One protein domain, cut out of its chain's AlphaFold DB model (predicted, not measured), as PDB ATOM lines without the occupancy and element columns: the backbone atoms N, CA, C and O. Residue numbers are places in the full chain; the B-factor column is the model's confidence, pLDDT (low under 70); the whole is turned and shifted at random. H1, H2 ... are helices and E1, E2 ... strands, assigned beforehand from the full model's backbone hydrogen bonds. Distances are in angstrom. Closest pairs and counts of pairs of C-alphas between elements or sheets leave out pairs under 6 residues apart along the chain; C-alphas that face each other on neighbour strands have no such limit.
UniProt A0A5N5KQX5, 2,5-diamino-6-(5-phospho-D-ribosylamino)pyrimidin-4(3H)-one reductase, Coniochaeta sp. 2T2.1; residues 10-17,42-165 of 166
ATOM      1  N   SER A  10     137.641 114.115  43.753       92.75
ATOM      2  CA  SER A  10     138.461 113.090  44.418       92.75
ATOM      3  C   SER A  10     139.374 113.653  45.513       92.75
ATOM      4  O   SER A  10     139.668 112.950  46.475       92.75
ATOM      5  N   SER A  11     139.775 114.926  45.421       93.44
ATOM      6  CA  SER A  11     140.611 115.599  46.425       93.44
ATOM      7  C   SER A  11     139.817 116.224  47.578       93.44
ATOM      8  O   SER A  11     140.421 116.724  48.523       93.44
ATOM      9  N   ARG A  12     138.474 116.209  47.537       92.94
ATOM     10  CA  ARG A  12     137.621 116.829  48.572       92.94
ATOM     11  C   ARG A  12     137.421 115.940  49.794       92.94
ATOM     12  O   ARG A  12     137.391 116.455  50.907       92.94
ATOM     13  N   GLY A  13     137.315 114.625  49.590       92.75
ATOM     14  CA  GLY A  13     137.017 113.649  50.647       92.75
ATOM     15  C   GLY A  13     137.903 113.776  51.896       92.75
ATOM     16  O   GLY A  13     137.358 113.827  52.996       92.75
ATOM     17  N   PRO A  14     139.236 113.914  51.758       93.88
ATOM     18  CA  PRO A  14     140.126 114.101  52.906       93.88
ATOM     19  C   PRO A  14     139.898 115.395  53.705       93.88
ATOM     20  O   PRO A  14     140.271 115.455  54.872       93.88
ATOM     21  N   LEU A  15     139.316 116.436  53.097       93.75
ATOM     22  CA  LEU A  15     139.085 117.732  53.745       93.75
ATOM     23  C   LEU A  15     137.733 117.803  54.455       93.75
ATOM     24  O   LEU A  15     137.612 118.547  55.423       93.75
ATOM     25  N   GLU A  16     136.733 117.057  53.982       91.56
ATOM     26  CA  GLU A  16     135.336 117.172  54.422       91.56
ATOM     27  C   GLU A  16     135.144 117.107  55.951       91.56
ATOM     28  O   GLU A  16     134.413 117.950  56.467       91.56
ATOM     29  N   PRO A  17     135.836 116.229  56.711       94.06
ATOM     30  CA  PRO A  17     135.704 116.190  58.173       94.06
ATOM     31  C   PRO A  17     136.168 117.464  58.899       94.06
ATOM     32  O   PRO A  17     135.829 117.658  60.063       94.06
ATOM     33  N   THR A  42     145.222 127.307  58.011       95.94
ATOM     34  CA  THR A  42     145.873 126.744  56.824       95.94
ATOM     35  C   THR A  42     147.129 127.537  56.489       95.94
ATOM     36  O   THR A  42     147.157 128.759  56.631       95.94
ATOM     37  N   PHE A  43     148.180 126.838  56.073       94.75
ATOM     38  CA  PHE A  43     149.464 127.416  55.697       94.75
ATOM     39  C   PHE A  43     150.208 126.460  54.757       94.75
ATOM     40  O   PHE A  43     149.861 125.284  54.644       94.75
ATOM     41  N   ALA A  44     151.226 126.976  54.074       92.81
ATOM     42  CA  ALA A  44     152.167 126.189  53.287       92.81
ATOM     43  C   ALA A  44     153.576 126.447  53.818       92.81
ATOM     44  O   ALA A  44     153.889 127.577  54.190       92.81
ATOM     45  N   THR A  45     154.411 125.414  53.837       94.12
ATOM     46  CA  THR A  45     155.813 125.510  54.249       94.12
ATOM     47  C   THR A  45     156.717 124.910  53.185       94.12
ATOM     48  O   THR A  45     156.307 124.032  52.424       94.12
ATOM     49  N   SER A  46     157.969 125.347  53.163       92.69
ATOM     50  CA  SER A  46     159.063 124.589  52.562       92.69
ATOM     51  C   SER A  46     159.369 123.322  53.380       92.69
ATOM     52  O   SER A  46     158.809 123.096  54.458       92.69
ATOM     53  N   LEU A  47     160.266 122.477  52.862       93.44
ATOM     54  CA  LEU A  47     160.658 121.217  53.504       93.44
ATOM     55  C   LEU A  47     161.356 121.428  54.860       93.44
ATOM     56  O   LEU A  47     161.198 120.624  55.772       93.44
ATOM     57  N   ASP A  48     162.082 122.531  55.009       93.50
ATOM     58  CA  ASP A  48     162.720 122.980  56.250       93.50
ATOM     59  C   ASP A  48     161.767 123.767  57.171       93.50
ATOM     60  O   ASP A  48     162.204 124.407  58.122       93.50
ATOM     61  N   SER A  49     160.451 123.684  56.933       93.12
ATOM     62  CA  SER A  49     159.397 124.307  57.751       93.12
ATOM     63  C   SER A  49     159.376 125.844  57.742       93.12
ATOM     64  O   SER A  49     158.795 126.458  58.639       93.12
ATOM     65  N   ALA A  50     159.947 126.489  56.720       91.75
ATOM     66  CA  ALA A  50     159.870 127.939  56.555       91.75
ATOM     67  C   ALA A  50     158.602 128.365  55.790       91.75
ATOM     68  O   ALA A  50     158.157 127.703  54.852       91.75
ATOM     69  N   ILE A  51     158.023 129.506  56.182       90.88
ATOM     70  CA  ILE A  51     156.840 130.118  55.534       90.88
ATOM     71  C   ILE A  51     157.192 131.313  54.631       90.88
ATOM     72  O   ILE A  51     156.330 131.861  53.950       90.88
ATOM     73  N   SER A  52     158.460 131.725  54.625       90.06
ATOM     74  CA  SER A  52     158.997 132.825  53.821       90.06
ATOM     75  C   SER A  52     160.518 132.714  53.742       90.06
ATOM     76  O   SER A  52     161.129 132.253  54.706       90.06
ATOM     77  N   LEU A  53     161.136 133.214  52.669       85.81
ATOM     78  CA  LEU A  53     162.601 133.312  52.563       85.81
ATOM     79  C   LEU A  53     163.210 134.254  53.613       85.81
ATOM     80  O   LEU A  53     164.305 134.016  54.112       85.81
ATOM     81  N   SER A  54     162.502 135.332  53.941       87.12
ATOM     82  CA  SER A  54     162.875 136.288  54.981       87.12
ATOM     83  C   SER A  54     161.643 137.084  55.436       87.12
ATOM     84  O   SER A  54     160.635 137.107  54.717       87.12
ATOM     85  N   PRO A  55     161.680 137.737  56.614       83.94
ATOM     86  CA  PRO A  55     160.553 138.524  57.104       83.94
ATOM     87  C   PRO A  55     160.107 139.587  56.094       83.94
ATOM     88  O   PRO A  55     160.906 140.412  55.660       83.94
ATOM     89  N   GLY A  56     158.820 139.578  55.742       83.44
ATOM     90  CA  GLY A  56     158.234 140.545  54.807       83.44
ATOM     91  C   GLY A  56     158.457 140.238  53.323       83.44
ATOM     92  O   GLY A  56     158.040 141.034  52.489       83.44
ATOM     93  N   THR A  57     159.072 139.100  52.979       84.69
ATOM     94  CA  THR A  57     159.303 138.711  51.581       84.69
ATOM     95  C   THR A  57     158.232 137.751  51.083       84.69
ATOM     96  O   THR A  57     158.113 136.622  51.572       84.69
ATOM     97  N   GLN A  58     157.517 138.164  50.035       86.44
ATOM     98  CA  GLN A  58     156.608 137.294  49.297       86.44
ATOM     99  C   GLN A  58     157.357 136.069  48.756       86.44
ATOM    100  O   GLN A  58     158.306 136.189  47.983       86.44
ATOM    101  N   THR A  59     156.915 134.878  49.155       85.94
ATOM    102  CA  THR A  59     157.553 133.611  48.779       85.94
ATOM    103  C   THR A  59     156.520 132.659  48.190       85.94
ATOM    104  O   THR A  59     155.509 132.346  48.816       85.94
ATOM    105  N   VAL A  60     156.775 132.166  46.978       86.44
ATOM    106  CA  VAL A  60     155.904 131.172  46.340       86.44
ATOM    107  C   VAL A  60     156.280 129.783  46.851       86.44
ATOM    108  O   VAL A  60     157.222 129.173  46.360       86.44
ATOM    109  N   LEU A  61     155.540 129.293  47.847       87.00
ATOM    110  CA  LEU A  61     155.720 127.945  48.410       87.00
ATOM    111  C   LEU A  61     154.795 126.900  47.776       87.00
ATOM    112  O   LEU A  61     155.133 125.726  47.681       87.00
ATOM    113  N   SER A  62     153.599 127.315  47.362       88.69
ATOM    114  CA  SER A  62     152.545 126.409  46.907       88.69
ATOM    115  C   SER A  62     152.590 126.148  45.402       88.69
ATOM    116  O   SER A  62     152.683 127.084  44.606       88.69
ATOM    117  N   GLY A  63     152.401 124.885  45.013       91.56
ATOM    118  CA  GLY A  63     152.123 124.494  43.630       91.56
ATOM    119  C   GLY A  63     150.662 124.741  43.206       91.56
ATOM    120  O   GLY A  63     149.832 125.168  44.020       91.56
ATOM    121  N   PRO A  64     150.312 124.460  41.936       92.06
ATOM    122  CA  PRO A  64     148.960 124.663  41.405       92.06
ATOM    123  C   PRO A  64     147.858 123.922  42.178       92.06
ATOM    124  O   PRO A  64     146.803 124.498  42.440       92.06
ATOM    125  N   GLU A  65     148.112 122.680  42.595       92.31
ATOM    126  CA  GLU A  65     147.148 121.835  43.317       92.31
ATOM    127  C   GLU A  65     146.856 122.390  44.715       92.31
ATOM    128  O   GLU A  65     145.697 122.585  45.085       92.31
ATOM    129  N   SER A  66     147.903 122.754  45.464       93.12
ATOM    130  CA  SER A  66     147.769 123.412  46.769       93.12
ATOM    131  C   SER A  66     147.047 124.757  46.646       93.12
ATOM    132  O   SER A  66     146.232 125.111  47.494       93.12
ATOM    133  N   LYS A  67     147.280 125.504  45.557       93.31
ATOM    134  CA  LYS A  67     146.560 126.754  45.282       93.31
ATOM    135  C   LYS A  67     145.068 126.501  45.051       93.31
ATOM    136  O   LYS A  67     144.245 127.240  45.589       93.31
ATOM    137  N   ALA A  68     144.713 125.469  44.283       95.06
ATOM    138  CA  ALA A  68     143.321 125.066  44.077       95.06
ATOM    139  C   ALA A  68     142.658 124.637  45.393       95.06
ATOM    140  O   ALA A  68     141.554 125.095  45.683       95.06
ATOM    141  N   MET A  69     143.360 123.870  46.234       95.81
ATOM    142  CA  MET A  69     142.906 123.494  47.577       95.81
ATOM    143  C   MET A  69     142.616 124.721  48.453       95.81
ATOM    144  O   MET A  69     141.537 124.819  49.029       95.81
ATOM    145  N   THR A  70     143.528 125.695  48.519       96.00
ATOM    146  CA  THR A  70     143.322 126.933  49.293       96.00
ATOM    147  C   THR A  70     142.097 127.708  48.809       96.00
ATOM    148  O   THR A  70     141.334 128.234  49.618       96.00
ATOM    149  N   HIS A  71     141.871 127.774  47.494       96.00
ATOM    150  CA  HIS A  71     140.663 128.397  46.956       96.00
ATOM    151  C   HIS A  71     139.398 127.566  47.227       96.00
ATOM    152  O   HIS A  71     138.356 128.156  47.494       96.00
ATOM    153  N   TYR A  72     139.475 126.235  47.252       95.81
ATOM    154  CA  TYR A  72     138.364 125.400  47.713       95.81
ATOM    155  C   TYR A  72     138.034 125.668  49.188       95.81
ATOM    156  O   TYR A  72     136.876 125.919  49.506       95.81
ATOM    157  N   LEU A  73     139.029 125.737  50.080       96.44
ATOM    158  CA  LEU A  73     138.806 126.113  51.484       96.44
ATOM    159  C   LEU A  73     138.124 127.483  51.602       96.44
ATOM    160  O   LEU A  73     137.153 127.610  52.345       96.44
ATOM    161  N   ARG A  74     138.558 128.481  50.821       96.62
ATOM    162  CA  ARG A  74     137.909 129.805  50.754       96.62
ATOM    163  C   ARG A  74     136.432 129.725  50.374       96.62
ATOM    164  O   ARG A  74     135.643 130.451  50.957       96.62
ATOM    165  N   SER A  75     136.056 128.840  49.448       95.06
ATOM    166  CA  SER A  75     134.650 128.649  49.048       95.06
ATOM    167  C   SER A  75     133.760 128.080  50.156       95.06
ATOM    168  O   SER A  75     132.541 128.188  50.095       95.06
ATOM    169  N   ARG A  76     134.362 127.449  51.172       95.25
ATOM    170  CA  ARG A  76     133.651 126.792  52.276       95.25
ATOM    171  C   ARG A  76     133.611 127.641  53.547       95.25
ATOM    172  O   ARG A  76     133.064 127.181  54.541       95.25
ATOM    173  N   HIS A  77     134.176 128.849  53.526       95.88
ATOM    174  CA  HIS A  77     134.241 129.751  54.675       95.88
ATOM    175  C   HIS A  77     133.602 131.101  54.353       95.88
ATOM    176  O   HIS A  77     133.799 131.652  53.276       95.88
ATOM    177  N   ALA A  78     132.900 131.679  55.329       95.62
ATOM    178  CA  ALA A  78     132.325 133.019  55.198       95.62
ATOM    179  C   ALA A  78     133.386 134.135  55.216       95.62
ATOM    180  O   ALA A  78     133.124 135.247  54.761       95.62
ATOM    181  N   ALA A  79     134.582 133.862  55.748       97.31
ATOM    182  CA  ALA A  79     135.662 134.830  55.874       97.31
ATOM    183  C   ALA A  79     137.043 134.183  55.707       97.31
ATOM    184  O   ALA A  79     137.223 132.989  55.947       97.31
ATOM    185  N   ILE A  80     138.025 134.996  55.323       98.25
ATOM    186  CA  ILE A  80     139.447 134.647  55.294       98.25
ATOM    187  C   ILE A  80     140.231 135.705  56.059       98.25
ATOM    188  O   ILE A  80     140.093 136.893  55.786       98.25
ATOM    189  N   LEU A  81     141.073 135.269  56.991       98.50
ATOM    190  CA  LEU A  81     141.815 136.157  57.877       98.50
ATOM    191  C   LEU A  81     143.314 136.121  57.578       98.50
ATOM    192  O   LEU A  81     143.895 135.047  57.429       98.50
ATOM    193  N   VAL A  82     143.942 137.296  57.542       98.50
ATOM    194  CA  VAL A  82     145.403 137.457  57.511       98.50
ATOM    195  C   VAL A  82     145.851 138.538  58.494       98.50
ATOM    196  O   VAL A  82     145.079 139.413  58.882       98.50
ATOM    197  N   GLY A  83     147.119 138.500  58.896       98.00
ATOM    198  CA  GLY A  83     147.735 139.606  59.630       98.00
ATOM    199  C   GLY A  83     148.251 140.700  58.692       98.00
ATOM    200  O   GLY A  83     148.574 140.439  57.531       98.00
ATOM    201  N   ALA A  84     148.430 141.913  59.216       96.81
ATOM    202  CA  ALA A  84     148.969 143.050  58.468       96.81
ATOM    203  C   ALA A  84     150.337 142.781  57.826       96.81
ATOM    204  O   ALA A  84     150.636 143.329  56.774       96.81
ATOM    205  N   GLY A  85     151.167 141.915  58.423       95.81
ATOM    206  CA  GLY A  85     152.450 141.528  57.825       95.81
ATOM    207  C   GLY A  85     152.279 140.897  56.441       95.81
ATOM    208  O   GLY A  85     152.972 141.284  55.509       95.81
ATOM    209  N   THR A  86     151.306 139.996  56.298       95.81
ATOM    210  CA  THR A  86     150.939 139.377  55.019       95.81
ATOM    211  C   THR A  86     150.292 140.392  54.082       95.81
ATOM    212  O   THR A  86     150.644 140.450  52.912       95.81
ATOM    213  N   ALA A  87     149.374 141.225  54.585       96.81
ATOM    214  CA  ALA A  87     148.701 142.228  53.757       96.81
ATOM    215  C   ALA A  87     149.691 143.226  53.126       96.81
ATOM    216  O   ALA A  87     149.580 143.530  51.942       96.81
ATOM    217  N   VAL A  88     150.687 143.671  53.902       95.69
ATOM    218  CA  VAL A  88     151.755 144.575  53.451       95.69
ATOM    219  C   VAL A  88     152.737 143.876  52.509       95.69
ATOM    220  O   VAL A  88     153.097 144.447  51.487       95.69
ATOM    221  N   ALA A  89     153.177 142.658  52.838       94.50
ATOM    222  CA  ALA A  89     154.205 141.961  52.063       94.50
ATOM    223  C   ALA A  89     153.691 141.407  50.725       94.50
ATOM    224  O   ALA A  89     154.408 141.441  49.728       94.50
ATOM    225  N   ASP A  90     152.463 140.877  50.702       94.50
ATOM    226  CA  ASP A  90     151.955 140.108  49.564       94.50
ATOM    227  C   ASP A  90     150.954 140.865  48.687       94.50
ATOM    228  O   ASP A  90     150.711 140.441  47.549       94.50
ATOM    229  N   ASP A  91     150.334 141.929  49.217       96.56
ATOM    230  CA  ASP A  91     149.180 142.618  48.620       96.56
ATOM    231  C   ASP A  91     148.175 141.604  48.015       96.56
ATOM    232  O   ASP A  91     148.030 141.474  46.788       96.56
ATOM    233  N   PRO A  92     147.557 140.752  48.860       96.75
ATOM    234  CA  PRO A  92     146.758 139.632  48.393       96.75
ATOM    235  C   PRO A  92     145.359 140.077  47.955       96.75
ATOM    236  O   PRO A  92     144.748 140.967  48.533       96.75
ATOM    237  N   GLY A  93     144.785 139.371  46.978       96.25
ATOM    238  CA  GLY A  93     143.393 139.596  46.571       96.25
ATOM    239  C   GLY A  93     142.341 138.975  47.500       96.25
ATOM    240  O   GLY A  93     141.189 139.387  47.472       96.25
ATOM    241  N   LEU A  94     142.726 137.961  48.288       97.44
ATOM    242  CA  LEU A  94     141.906 137.238  49.283       97.44
ATOM    243  C   LEU A  94     140.554 136.659  48.799       97.44
ATOM    244  O   LEU A  94     139.837 136.048  49.579       97.44
ATOM    245  N   ASN A  95     140.250 136.717  47.506       96.38
ATOM    246  CA  ASN A  95     139.028 136.175  46.925       96.38
ATOM    247  C   ASN A  95     139.093 134.654  46.667       96.38
ATOM    248  O   ASN A  95     140.165 134.029  46.634       96.38
ATOM    249  N   CYS A  96     137.933 134.042  46.456       96.31
ATOM    250  CA  CYS A  96     137.774 132.693  45.937       96.31
ATOM    251  C   CYS A  96     137.768 132.699  44.397       96.31
ATOM    252  O   CYS A  96     137.259 133.623  43.769       96.31
ATOM    253  N   ARG A  97     138.371 131.675  43.785       94.44
ATOM    254  CA  ARG A  97     138.509 131.534  42.322       94.44
ATOM    255  C   ARG A  97     138.268 130.105  41.841       94.44
ATOM    256  O   ARG A  97     138.663 129.772  40.726       94.44
ATOM    257  N   VAL A  98     137.732 129.250  42.708       93.94
ATOM    258  CA  VAL A  98     137.360 127.893  42.310       93.94
ATOM    259  C   VAL A  98     136.105 127.964  41.436       93.94
ATOM    260  O   VAL A  98     135.303 128.885  41.590       93.94
ATOM    261  N   GLU A  99     135.956 127.031  40.504       91.06
ATOM    262  CA  GLU A  99     134.750 126.899  39.675       91.06
ATOM    263  C   GLU A  99     133.468 126.923  40.529       91.06
ATOM    264  O   GLU A  99     133.402 126.279  41.579       91.06
ATOM    265  N   GLY A 100     132.457 127.678  40.088       85.19
ATOM    266  CA  GLY A 100     131.191 127.850  40.811       85.19
ATOM    267  C   GLY A 100     131.202 128.941  41.891       85.19
ATOM    268  O   GLY A 100     130.171 129.188  42.509       85.19
ATOM    269  N   CYS A 101     132.329 129.629  42.113       86.81
ATOM    270  CA  CYS A 101     132.425 130.801  42.998       86.81
ATOM    271  C   CYS A 101     132.441 132.125  42.217       86.81
ATOM    272  O   CYS A 101     133.304 132.975  42.443       86.81
ATOM    273  N   ASP A 102     131.507 132.285  41.281       79.69
ATOM    274  CA  ASP A 102     131.453 133.450  40.389       79.69
ATOM    275  C   ASP A 102     130.649 134.627  40.977       79.69
ATOM    276  O   ASP A 102     130.919 135.780  40.643       79.69
ATOM    277  N   GLY A 103     129.701 134.348  41.879       86.25
ATOM    278  CA  GLY A 103     128.896 135.349  42.587       86.25
ATOM    279  C   GLY A 103     129.572 135.898  43.847       86.25
ATOM    280  O   GLY A 103     130.420 135.237  44.454       86.25
ATOM    281  N   LEU A 104     129.176 137.107  44.264       89.56
ATOM    282  CA  LEU A 104     129.670 137.732  45.499       89.56
ATOM    283  C   LEU A 104     129.223 136.976  46.757       89.56
ATOM    284  O   LEU A 104     129.956 136.989  47.743       89.56
ATOM    285  N   GLU A 105     128.079 136.284  46.728       89.62
ATOM    286  CA  GLU A 105     127.624 135.445  47.846       89.62
ATOM    287  C   GLU A 105     128.555 134.261  48.148       89.62
ATOM    288  O   GLU A 105     128.608 133.793  49.283       89.62
ATOM    289  N   SER A 106     129.326 133.813  47.155       90.44
ATOM    290  CA  SER A 106     130.278 132.701  47.282       90.44
ATOM    291  C   SER A 106     131.694 133.168  47.646       90.44
ATOM    292  O   SER A 106     132.627 132.362  47.701       90.44
ATOM    293  N   GLN A 107     131.894 134.476  47.840       96.56
ATOM    294  CA  GLN A 107     133.191 135.058  48.173       96.56
ATOM    295  C   GLN A 107     133.362 135.163  49.693       96.56
ATOM    296  O   GLN A 107     132.483 135.699  50.370       96.56
ATOM    297  N   PRO A 108     134.504 134.731  50.256       97.44
ATOM    298  CA  PRO A 108     134.777 134.965  51.664       97.44
ATOM    299  C   PRO A 108     135.042 136.455  51.900       97.44
ATOM    300  O   PRO A 108     135.718 137.117  51.108       97.44
ATOM    301  N   ARG A 109     134.577 136.975  53.034       98.00
ATOM    302  CA  ARG A 109     134.945 138.304  53.523       98.00
ATOM    303  C   ARG A 109     136.432 138.330  53.899       98.00
ATOM    304  O   ARG A 109     136.830 137.575  54.790       98.00
ATOM    305  N   PRO A 110     137.269 139.188  53.293       98.50
ATOM    306  CA  PRO A 110     138.630 139.377  53.771       98.50
ATOM    307  C   PRO A 110     138.623 140.045  55.144       98.50
ATOM    308  O   PRO A 110     137.898 141.015  55.348       98.50
ATOM    309  N   VAL A 111     139.439 139.554  56.069       98.50
ATOM    310  CA  VAL A 111     139.648 140.127  57.402       98.50
ATOM    311  C   VAL A 111     141.143 140.354  57.597       98.50
ATOM    312  O   VAL A 111     141.944 139.436  57.418       98.50
ATOM    313  N   VAL A 112     141.532 141.574  57.955       98.38
ATOM    314  CA  VAL A 112     142.926 141.950  58.197       98.38
ATOM    315  C   VAL A 112     143.077 142.394  59.643       98.38
ATOM    316  O   VAL A 112     142.444 143.357  60.070       98.38
ATOM    317  N   LEU A 113     143.931 141.695  60.391       98.25
ATOM    318  CA  LEU A 113     144.330 142.102  61.735       98.25
ATOM    319  C   LEU A 113     145.544 143.026  61.649       98.25
ATOM    320  O   LEU A 113     146.645 142.578  61.311       98.25
ATOM    321  N   ASP A 114     145.356 144.295  61.991       97.25
ATOM    322  CA  ASP A 114     146.399 145.317  61.958       97.25
ATOM    323  C   ASP A 114     146.461 146.150  63.248       97.25
ATOM    324  O   ASP A 114     146.171 147.346  63.233       97.25
ATOM    325  N   PRO A 115     146.902 145.567  64.381       97.00
ATOM    326  CA  PRO A 115     146.892 146.248  65.678       97.00
ATOM    327  C   PRO A 115     147.717 147.539  65.759       97.00
ATOM    328  O   PRO A 115     147.642 148.233  66.761       97.00
ATOM    329  N   ARG A 116     148.568 147.813  64.762       95.50
ATOM    330  CA  ARG A 116     149.472 148.972  64.719       95.50
ATOM    331  C   ARG A 116     149.234 149.857  63.491       95.50
ATOM    332  O   ARG A 116     150.096 150.666  63.171       95.50
ATOM    333  N   GLY A 117     148.140 149.640  62.758       94.88
ATOM    334  CA  GLY A 117     147.782 150.445  61.590       94.88
ATOM    335  C   GLY A 117     148.833 150.458  60.473       94.88
ATOM    336  O   GLY A 117     148.917 151.448  59.756       94.88
ATOM    337  N   ARG A 118     149.632 149.398  60.303       94.62
ATOM    338  CA  ARG A 118     150.752 149.333  59.344       94.62
ATOM    339  C   ARG A 118     150.339 149.159  57.885       94.62
ATOM    340  O   ARG A 118     151.174 149.344  57.004       94.62
ATOM    341  N   TRP A 119     149.124 148.692  57.615       96.19
ATOM    342  CA  TRP A 119     148.689 148.408  56.255       96.19
ATOM    343  C   TRP A 119     148.165 149.672  55.570       96.19
ATOM    344  O   TRP A 119     147.013 150.072  55.762       96.19
ATOM    345  N   GLU A 120     149.024 150.279  54.750       95.31
ATOM    346  CA  GLU A 120     148.712 151.414  53.873       95.31
ATOM    347  C   GLU A 120     147.860 150.963  52.679       95.31
ATOM    348  O   GLU A 120     148.323 150.853  51.545       95.31
ATOM    349  N   VAL A 121     146.604 150.619  52.960       96.38
ATOM    350  CA  VAL A 121     145.623 150.227  51.946       96.38
ATOM    351  C   VAL A 121     145.280 151.414  51.049       96.38
ATOM    352  O   VAL A 121     144.942 152.500  51.520       96.38
ATOM    353  N   THR A 122     145.336 151.184  49.742       96.94
ATOM    354  CA  THR A 122     145.046 152.182  48.709       96.94
ATOM    355  C   THR A 122     144.053 151.637  47.690       96.94
ATOM    356  O   THR A 122     143.723 150.449  47.670       96.94
ATOM    357  N   GLU A 123     143.615 152.501  46.780       96.81
ATOM    358  CA  GLU A 123     142.709 152.137  45.691       96.81
ATOM    359  C   GLU A 123     143.272 151.078  44.734       96.81
ATOM    360  O   GLU A 123     142.511 150.393  44.049       96.81
ATOM    361  N   GLN A 124     144.598 150.943  44.699       96.19
ATOM    362  CA  GLN A 124     145.339 149.988  43.879       96.19
ATOM    363  C   GLN A 124     145.616 148.666  44.609       96.19
ATOM    364  O   GLN A 124     146.104 147.722  43.990       96.19
ATOM    365  N   SER A 125     145.320 148.571  45.911       97.69
ATOM    366  CA  SER A 125     145.473 147.313  46.649       97.69
ATOM    367  C   SER A 125     144.596 146.232  46.014       97.69
ATOM    368  O   SER A 125     143.407 146.456  45.763       97.69
ATOM    369  N   LYS A 126     145.147 145.037  45.763       97.25
ATOM    370  CA  LYS A 126     144.467 144.001  44.955       97.25
ATOM    371  C   LYS A 126     143.095 143.621  45.502       97.25
ATOM    372  O   LYS A 126     142.172 143.376  44.725       97.25
ATOM    373  N   VAL A 127     142.948 143.564  46.826       97.56
ATOM    374  CA  VAL A 127     141.661 143.278  47.477       97.56
ATOM    375  C   VAL A 127     140.607 144.357  47.188       97.56
ATOM    376  O   VAL A 127     139.454 144.019  46.930       97.56
ATOM    377  N   ILE A 128     141.000 145.636  47.135       98.19
ATOM    378  CA  ILE A 128     140.109 146.765  46.821       98.19
ATOM    379  C   ILE A 128     139.731 146.755  45.336       98.19
ATOM    380  O   ILE A 128     138.548 146.856  45.001       98.19
ATOM    381  N   GLU A 129     140.699 146.549  44.436       97.25
ATOM    382  CA  GLU A 129     140.414 146.425  43.000       97.25
ATOM    383  C   GLU A 129     139.433 145.285  42.699       97.25
ATOM    384  O   GLU A 129     138.530 145.430  41.869       97.25
ATOM    385  N   LEU A 130     139.614 144.129  43.345       95.81
ATOM    386  CA  LEU A 130     138.735 142.976  43.163       95.81
ATOM    387  C   LEU A 130     137.332 143.249  43.697       95.81
ATOM    388  O   LEU A 130     136.369 142.898  43.016       95.81
ATOM    389  N   ALA A 131     137.218 143.897  44.859       96.44
ATOM    390  CA  ALA A 131     135.932 144.275  45.426       96.44
ATOM    391  C   ALA A 131     135.148 145.200  44.486       96.44
ATOM    392  O   ALA A 131     134.003 144.918  44.136       96.44
ATOM    393  N   ARG A 132     135.801 146.240  43.956       95.19
ATOM    394  CA  ARG A 132     135.185 147.180  43.003       95.19
ATOM    395  C   ARG A 132     134.774 146.555  41.681       95.19
ATOM    396  O   ARG A 132     133.803 146.984  41.069       95.19
ATOM    397  N   ARG A 133     135.511 145.540  41.232       93.75
ATOM    398  CA  ARG A 133     135.177 144.776  40.024       93.75
ATOM    399  C   ARG A 133     134.095 143.717  40.269       93.75
ATOM    400  O   ARG A 133     133.820 142.947  39.355       93.75
ATOM    401  N   GLY A 134     133.530 143.628  41.478       93.19
ATOM    402  CA  GLY A 134     132.544 142.607  41.838       93.19
ATOM    403  C   GLY A 134     133.119 141.187  41.851       93.19
ATOM    404  O   GLY A 134     132.388 140.222  41.673       93.19
ATOM    405  N   ARG A 135     134.440 141.043  42.022       93.38
ATOM    406  CA  ARG A 135     135.170 139.758  41.996       93.38
ATOM    407  C   ARG A 135     135.688 139.318  43.367       93.38
ATOM    408  O   ARG A 135     136.533 138.422  43.456       93.38
ATOM    409  N   GLY A 136     135.234 139.988  44.415       95.69
ATOM    410  CA  GLY A 136     135.612 139.788  45.806       95.69
ATOM    411  C   GLY A 136     134.816 140.738  46.693       95.69
ATOM    412  O   GLY A 136     134.063 141.572  46.197       95.69
ATOM    413  N   LEU A 137     134.985 140.616  48.003       97.69
ATOM    414  CA  LEU A 137     134.356 141.497  48.981       97.69
ATOM    415  C   LEU A 137     135.382 142.484  49.548       97.69
ATOM    416  O   LEU A 137     136.565 142.161  49.643       97.69
ATOM    417  N   GLY A 138     134.927 143.670  49.957       97.69
ATOM    418  CA  GLY A 138     135.775 144.637  50.653       97.69
ATOM    419  C   GLY A 138     136.264 144.104  52.008       97.69
ATOM    420  O   GLY A 138     135.541 143.339  52.660       97.69
ATOM    421  N   PRO A 139     137.474 144.476  52.451       98.25
ATOM    422  CA  PRO A 139     138.066 143.925  53.658       98.25
ATOM    423  C   PRO A 139     137.453 144.506  54.935       98.25
ATOM    424  O   PRO A 139     137.041 145.661  54.999       98.25
ATOM    425  N   TYR A 140     137.448 143.687  55.973       98.25
ATOM    426  CA  TYR A 140     137.210 144.051  57.359       98.25
ATOM    427  C   TYR A 140     138.559 144.238  58.044       98.25
ATOM    428  O   TYR A 140     139.322 143.282  58.168       98.25
ATOM    429  N   VAL A 141     138.886 145.464  58.445       97.81
ATOM    430  CA  VAL A 141     140.189 145.797  59.031       97.81
ATOM    431  C   VAL A 141     140.018 146.070  60.516       97.81
ATOM    432  O   VAL A 141     139.329 147.011  60.899       97.81
ATOM    433  N   LEU A 142     140.631 145.226  61.341       97.56
ATOM    434  CA  LEU A 142     140.611 145.342  62.795       97.56
ATOM    435  C   LEU A 142     141.928 145.956  63.254       97.56
ATOM    436  O   LEU A 142     142.990 145.341  63.121       97.56
ATOM    437  N   VAL A 143     141.842 147.170  63.776       96.94
ATOM    438  CA  VAL A 143     142.960 147.971  64.260       96.94
ATOM    439  C   VAL A 143     142.924 147.994  65.790       96.94
ATOM    440  O   VAL A 143     141.884 147.769  66.406       96.94
ATOM    441  N   GLY A 144     144.091 148.142  66.415       95.75
ATOM    442  CA  GLY A 144     144.205 148.177  67.869       95.75
ATOM    443  C   GLY A 144     143.629 149.472  68.429       95.75
ATOM    444  O   GLY A 144     143.879 150.536  67.865       95.75
ATOM    445  N   GLU A 145     142.924 149.365  69.553       93.56
ATOM    446  CA  GLU A 145     142.312 150.501  70.245       93.56
ATOM    447  C   GLU A 145     143.315 151.647  70.450       93.56
ATOM    448  O   GLU A 145     144.448 151.434  70.892       93.56
ATOM    449  N   GLY A 146     142.906 152.867  70.096       90.31
ATOM    450  CA  GLY A 146     143.737 154.070  70.216       90.31
ATOM    451  C   GLY A 146     144.785 154.244  69.111       90.31
ATOM    452  O   GLY A 146     145.561 155.199  69.152       90.31
ATOM    453  N   THR A 147     144.819 153.359  68.111       93.19
ATOM    454  CA  THR A 147     145.645 153.557  66.915       93.19
ATOM    455  C   THR A 147     144.947 154.523  65.968       93.19
ATOM    456  O   THR A 147     143.850 154.254  65.480       93.19
ATOM    457  N   GLU A 148     145.603 155.637  65.655       88.31
ATOM    458  CA  GLU A 148     145.089 156.570  64.659       88.31
ATOM    459  C   GLU A 148     145.108 155.939  63.263       88.31
ATOM    460  O   GLU A 148     146.129 155.419  62.804       88.31
ATOM    461  N   VAL A 149     143.975 156.017  62.567       87.38
ATOM    462  CA  VAL A 149     143.881 155.642  61.158       87.38
ATOM    463  C   VAL A 149     143.367 156.821  60.354       87.38
ATOM    464  O   VAL A 149     142.323 157.389  60.673       87.38
ATOM    465  N   GLY A 150     144.107 157.179  59.303       90.25
ATOM    466  CA  GLY A 150     143.761 158.296  58.432       90.25
ATOM    467  C   GLY A 150     142.418 158.098  57.722       90.25
ATOM    468  O   GLY A 150     142.110 157.007  57.237       90.25
ATOM    469  N   GLU A 151     141.651 159.184  57.605       93.06
ATOM    470  CA  GLU A 151     140.336 159.213  56.941       93.06
ATOM    471  C   GLU A 151     140.372 158.661  55.511       93.06
ATOM    472  O   GLU A 151     139.444 157.986  55.073       93.06
ATOM    473  N   GLU A 152     141.466 158.899  54.782       94.31
ATOM    474  CA  GLU A 152     141.644 158.377  53.427       94.31
ATOM    475  C   GLU A 152     141.629 156.843  53.401       94.31
ATOM    476  O   GLU A 152     140.897 156.249  52.610       94.31
ATOM    477  N   ARG A 153     142.361 156.187  54.310       94.56
ATOM    478  CA  ARG A 153     142.414 154.717  54.396       94.56
ATOM    479  C   ARG A 153     141.048 154.132  54.734       94.56
ATOM    480  O   ARG A 153     140.637 153.144  54.124       94.56
ATOM    481  N   ARG A 154     140.321 154.762  55.663       95.44
ATOM    482  CA  ARG A 154     138.944 154.375  56.000       95.44
ATOM    483  C   ARG A 154     138.035 154.494  54.777       95.44
ATOM    484  O   ARG A 154     137.366 153.526  54.419       95.44
ATOM    485  N   ARG A 155     138.096 155.628  54.073       96.69
ATOM    486  CA  ARG A 155     137.319 155.886  52.855       96.69
ATOM    487  C   ARG A 155     137.595 154.867  51.748       96.69
ATOM    488  O   ARG A 155     136.652 154.438  51.088       96.69
ATOM    489  N   VAL A 156     138.853 154.476  51.535       97.19
ATOM    490  CA  VAL A 156     139.230 153.443  50.553       97.19
ATOM    491  C   VAL A 156     138.568 152.105  50.896       97.19
ATOM    492  O   VAL A 156     137.940 151.480  50.040       97.19
ATOM    493  N   VAL A 157     138.667 151.675  52.158       97.12
ATOM    494  CA  VAL A 157     138.101 150.399  52.620       97.12
ATOM    495  C   VAL A 157     136.575 150.396  52.523       97.12
ATOM    496  O   VAL A 157     135.997 149.463  51.960       97.12
ATOM    497  N   GLU A 158     135.920 151.444  53.014       96.81
ATOM    498  CA  GLU A 158     134.460 151.585  52.973       96.81
ATOM    499  C   GLU A 158     133.941 151.731  51.537       96.81
ATOM    500  O   GLU A 158     132.955 151.096  51.163       96.81
ATOM    501  N   GLY A 159     134.657 152.469  50.685       95.62
ATOM    502  CA  GLY A 159     134.358 152.597  49.257       95.62
ATOM    503  C   GLY A 159     134.486 151.283  48.473       95.62
ATOM    504  O   GLY A 159     133.945 151.171  47.374       95.62
ATOM    505  N   GLY A 160     135.177 150.282  49.026       92.44
ATOM    506  CA  GLY A 160     135.220 148.905  48.523       92.44
ATOM    507  C   GLY A 160     134.150 147.979  49.120       92.44
ATOM    508  O   GLY A 160     134.190 146.776  48.869       92.44
ATOM    509  N   GLY A 161     133.222 148.489  49.938       95.25
ATOM    510  CA  GLY A 161     132.233 147.679  50.665       95.25
ATOM    511  C   GLY A 161     132.820 146.917  51.860       95.25
ATOM    512  O   GLY A 161     132.284 145.877  52.263       95.25
ATOM    513  N   GLY A 162     133.965 147.381  52.363       96.81
ATOM    514  CA  GLY A 162     134.611 146.924  53.586       96.81
ATOM    515  C   GLY A 162     134.242 147.785  54.793       96.81
ATOM    516  O   GLY A 162     133.357 148.636  54.734       96.81
ATOM    517  N   SER A 163     134.925 147.556  55.908       97.12
ATOM    518  CA  SER A 163     134.782 148.360  57.125       97.12
ATOM    519  C   SER A 163     136.080 148.325  57.920       97.12
ATOM    520  O   SER A 163     136.837 147.357  57.840       97.12
ATOM    521  N   MET A 164     136.341 149.383  58.678       93.94
ATOM    522  CA  MET A 164     137.533 149.506  59.504       93.94
ATOM    523  C   MET A 164     137.131 149.891  60.922       93.94
ATOM    524  O   MET A 164     136.430 150.882  61.115       93.94
ATOM    525  N   TRP A 165     137.586 149.113  61.898       89.94
ATOM    526  CA  TRP A 165     137.359 149.359  63.319       89.94
ATOM    527  C   TRP A 165     138.702 149.653  63.972       89.94
ATOM    528  O   TRP A 165     139.643 148.884  63.781       89.94
TER     529      TRP A 165
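This is residues 10 to 17 and 42 to 165 of the 166 residues of the protein "2,5-diamino-6-(5-phospho-D-ribosylamino)pyrimidin-4(3H)-one reductase" of Coniochaeta sp. 2T2.1 (UniProt A0A5N5KQX5). A small twisted wall of four parallel strands, E1 to E4, has the short helices H2 and H4 on it and H3 next to H4, with no named helix over the other face. H1 lies off the sheet beyond its E1 edge, residues 42 to 63 make a long loop leading to H1, and residues 10 to 17, before a cut, lie farther out on that same end. The printed part has 132 residues, with four named helices and four named strands in the order H1 E1 H2 E2 H3 E3 H4 E4. The class is mixed, helices and strands, with under half of the residues in named elements. The whole is compact, with a radius of gyration of the C-alphas of 15.4 A and spans of 47, 37 and 26 A.

E1 is residues 79 to 83, 13.5 A long, with C-alpha 79 at (135.662, 134.830, 55.874). E2 is residues 109 to 114, 15.9 A long; E3 is residues 140 to 143. E4 is residues 163 to 165, ending with C-alpha 165 at (137.359, 149.359, 63.319). H2 is residues 84 to 90, H3 residues 126 to 132, and H4 residues 151 to 159, 11.8 A long. H1, residues 64 to 75, is 16.7 A long and has C-alpha 64 at (148.960, 124.663, 41.405).

The sheet runs E1 E2 E3 E4, parallel throughout, with E1 and E4 as edge strands. From edge to edge the strands' lines turn by 49 degrees. N 80 and O 109 are within hydrogen-bond range at 2.9 A between E1 and E2. Between E2 and E3, N 112 and O 140 are within hydrogen-bond range at 2.8 A, and between E3 and E4, N 165 and O 141 are within hydrogen-bond range at 2.9 A. E1, H2, E2, then E2, H3, E3, then E3, H4, E4 are strand-helix-strand units, parallel neighbour strands with a helix between, each with a right-handed crossover. H2 and H4 with the sheet make two layers, helices on one face of a sheet. H2 is on the sheet at a height of 6.3 A, over none of the strands; its closest C-alphas to E2 are Ala 84 and Asp 114, 4.9 A. H4 is on the sheet, with the C-alphas of Val 157 and Ser 163 of E4 closest at 6.0 A. H3 is not on the sheet; it is close to but not clearly touching H4, the C-alphas of Ile 128 and Val 157 being closest at 7.1 A, at a steep tilt of 57 degrees, the same way. H1 is not on the sheet; its closest C-alphas to E1 are Arg 74 and Ile 80, 6.8 A. In all four helices every O i to N i+4 pair is within hydrogen-bond range.

The two C-alphas farthest apart, those of Ser 10 and Gly 146, are 48.7 A from each other. Residues 18 to 41 are not printed, and C-alphas 17 and 42 are 14.7 A apart across this cut. The links H2 to E2, 18 residues, and E2 to H3, 11 residues, are long. Mean pLDDT of the printed part is 94.0, and no printed residue is under 70.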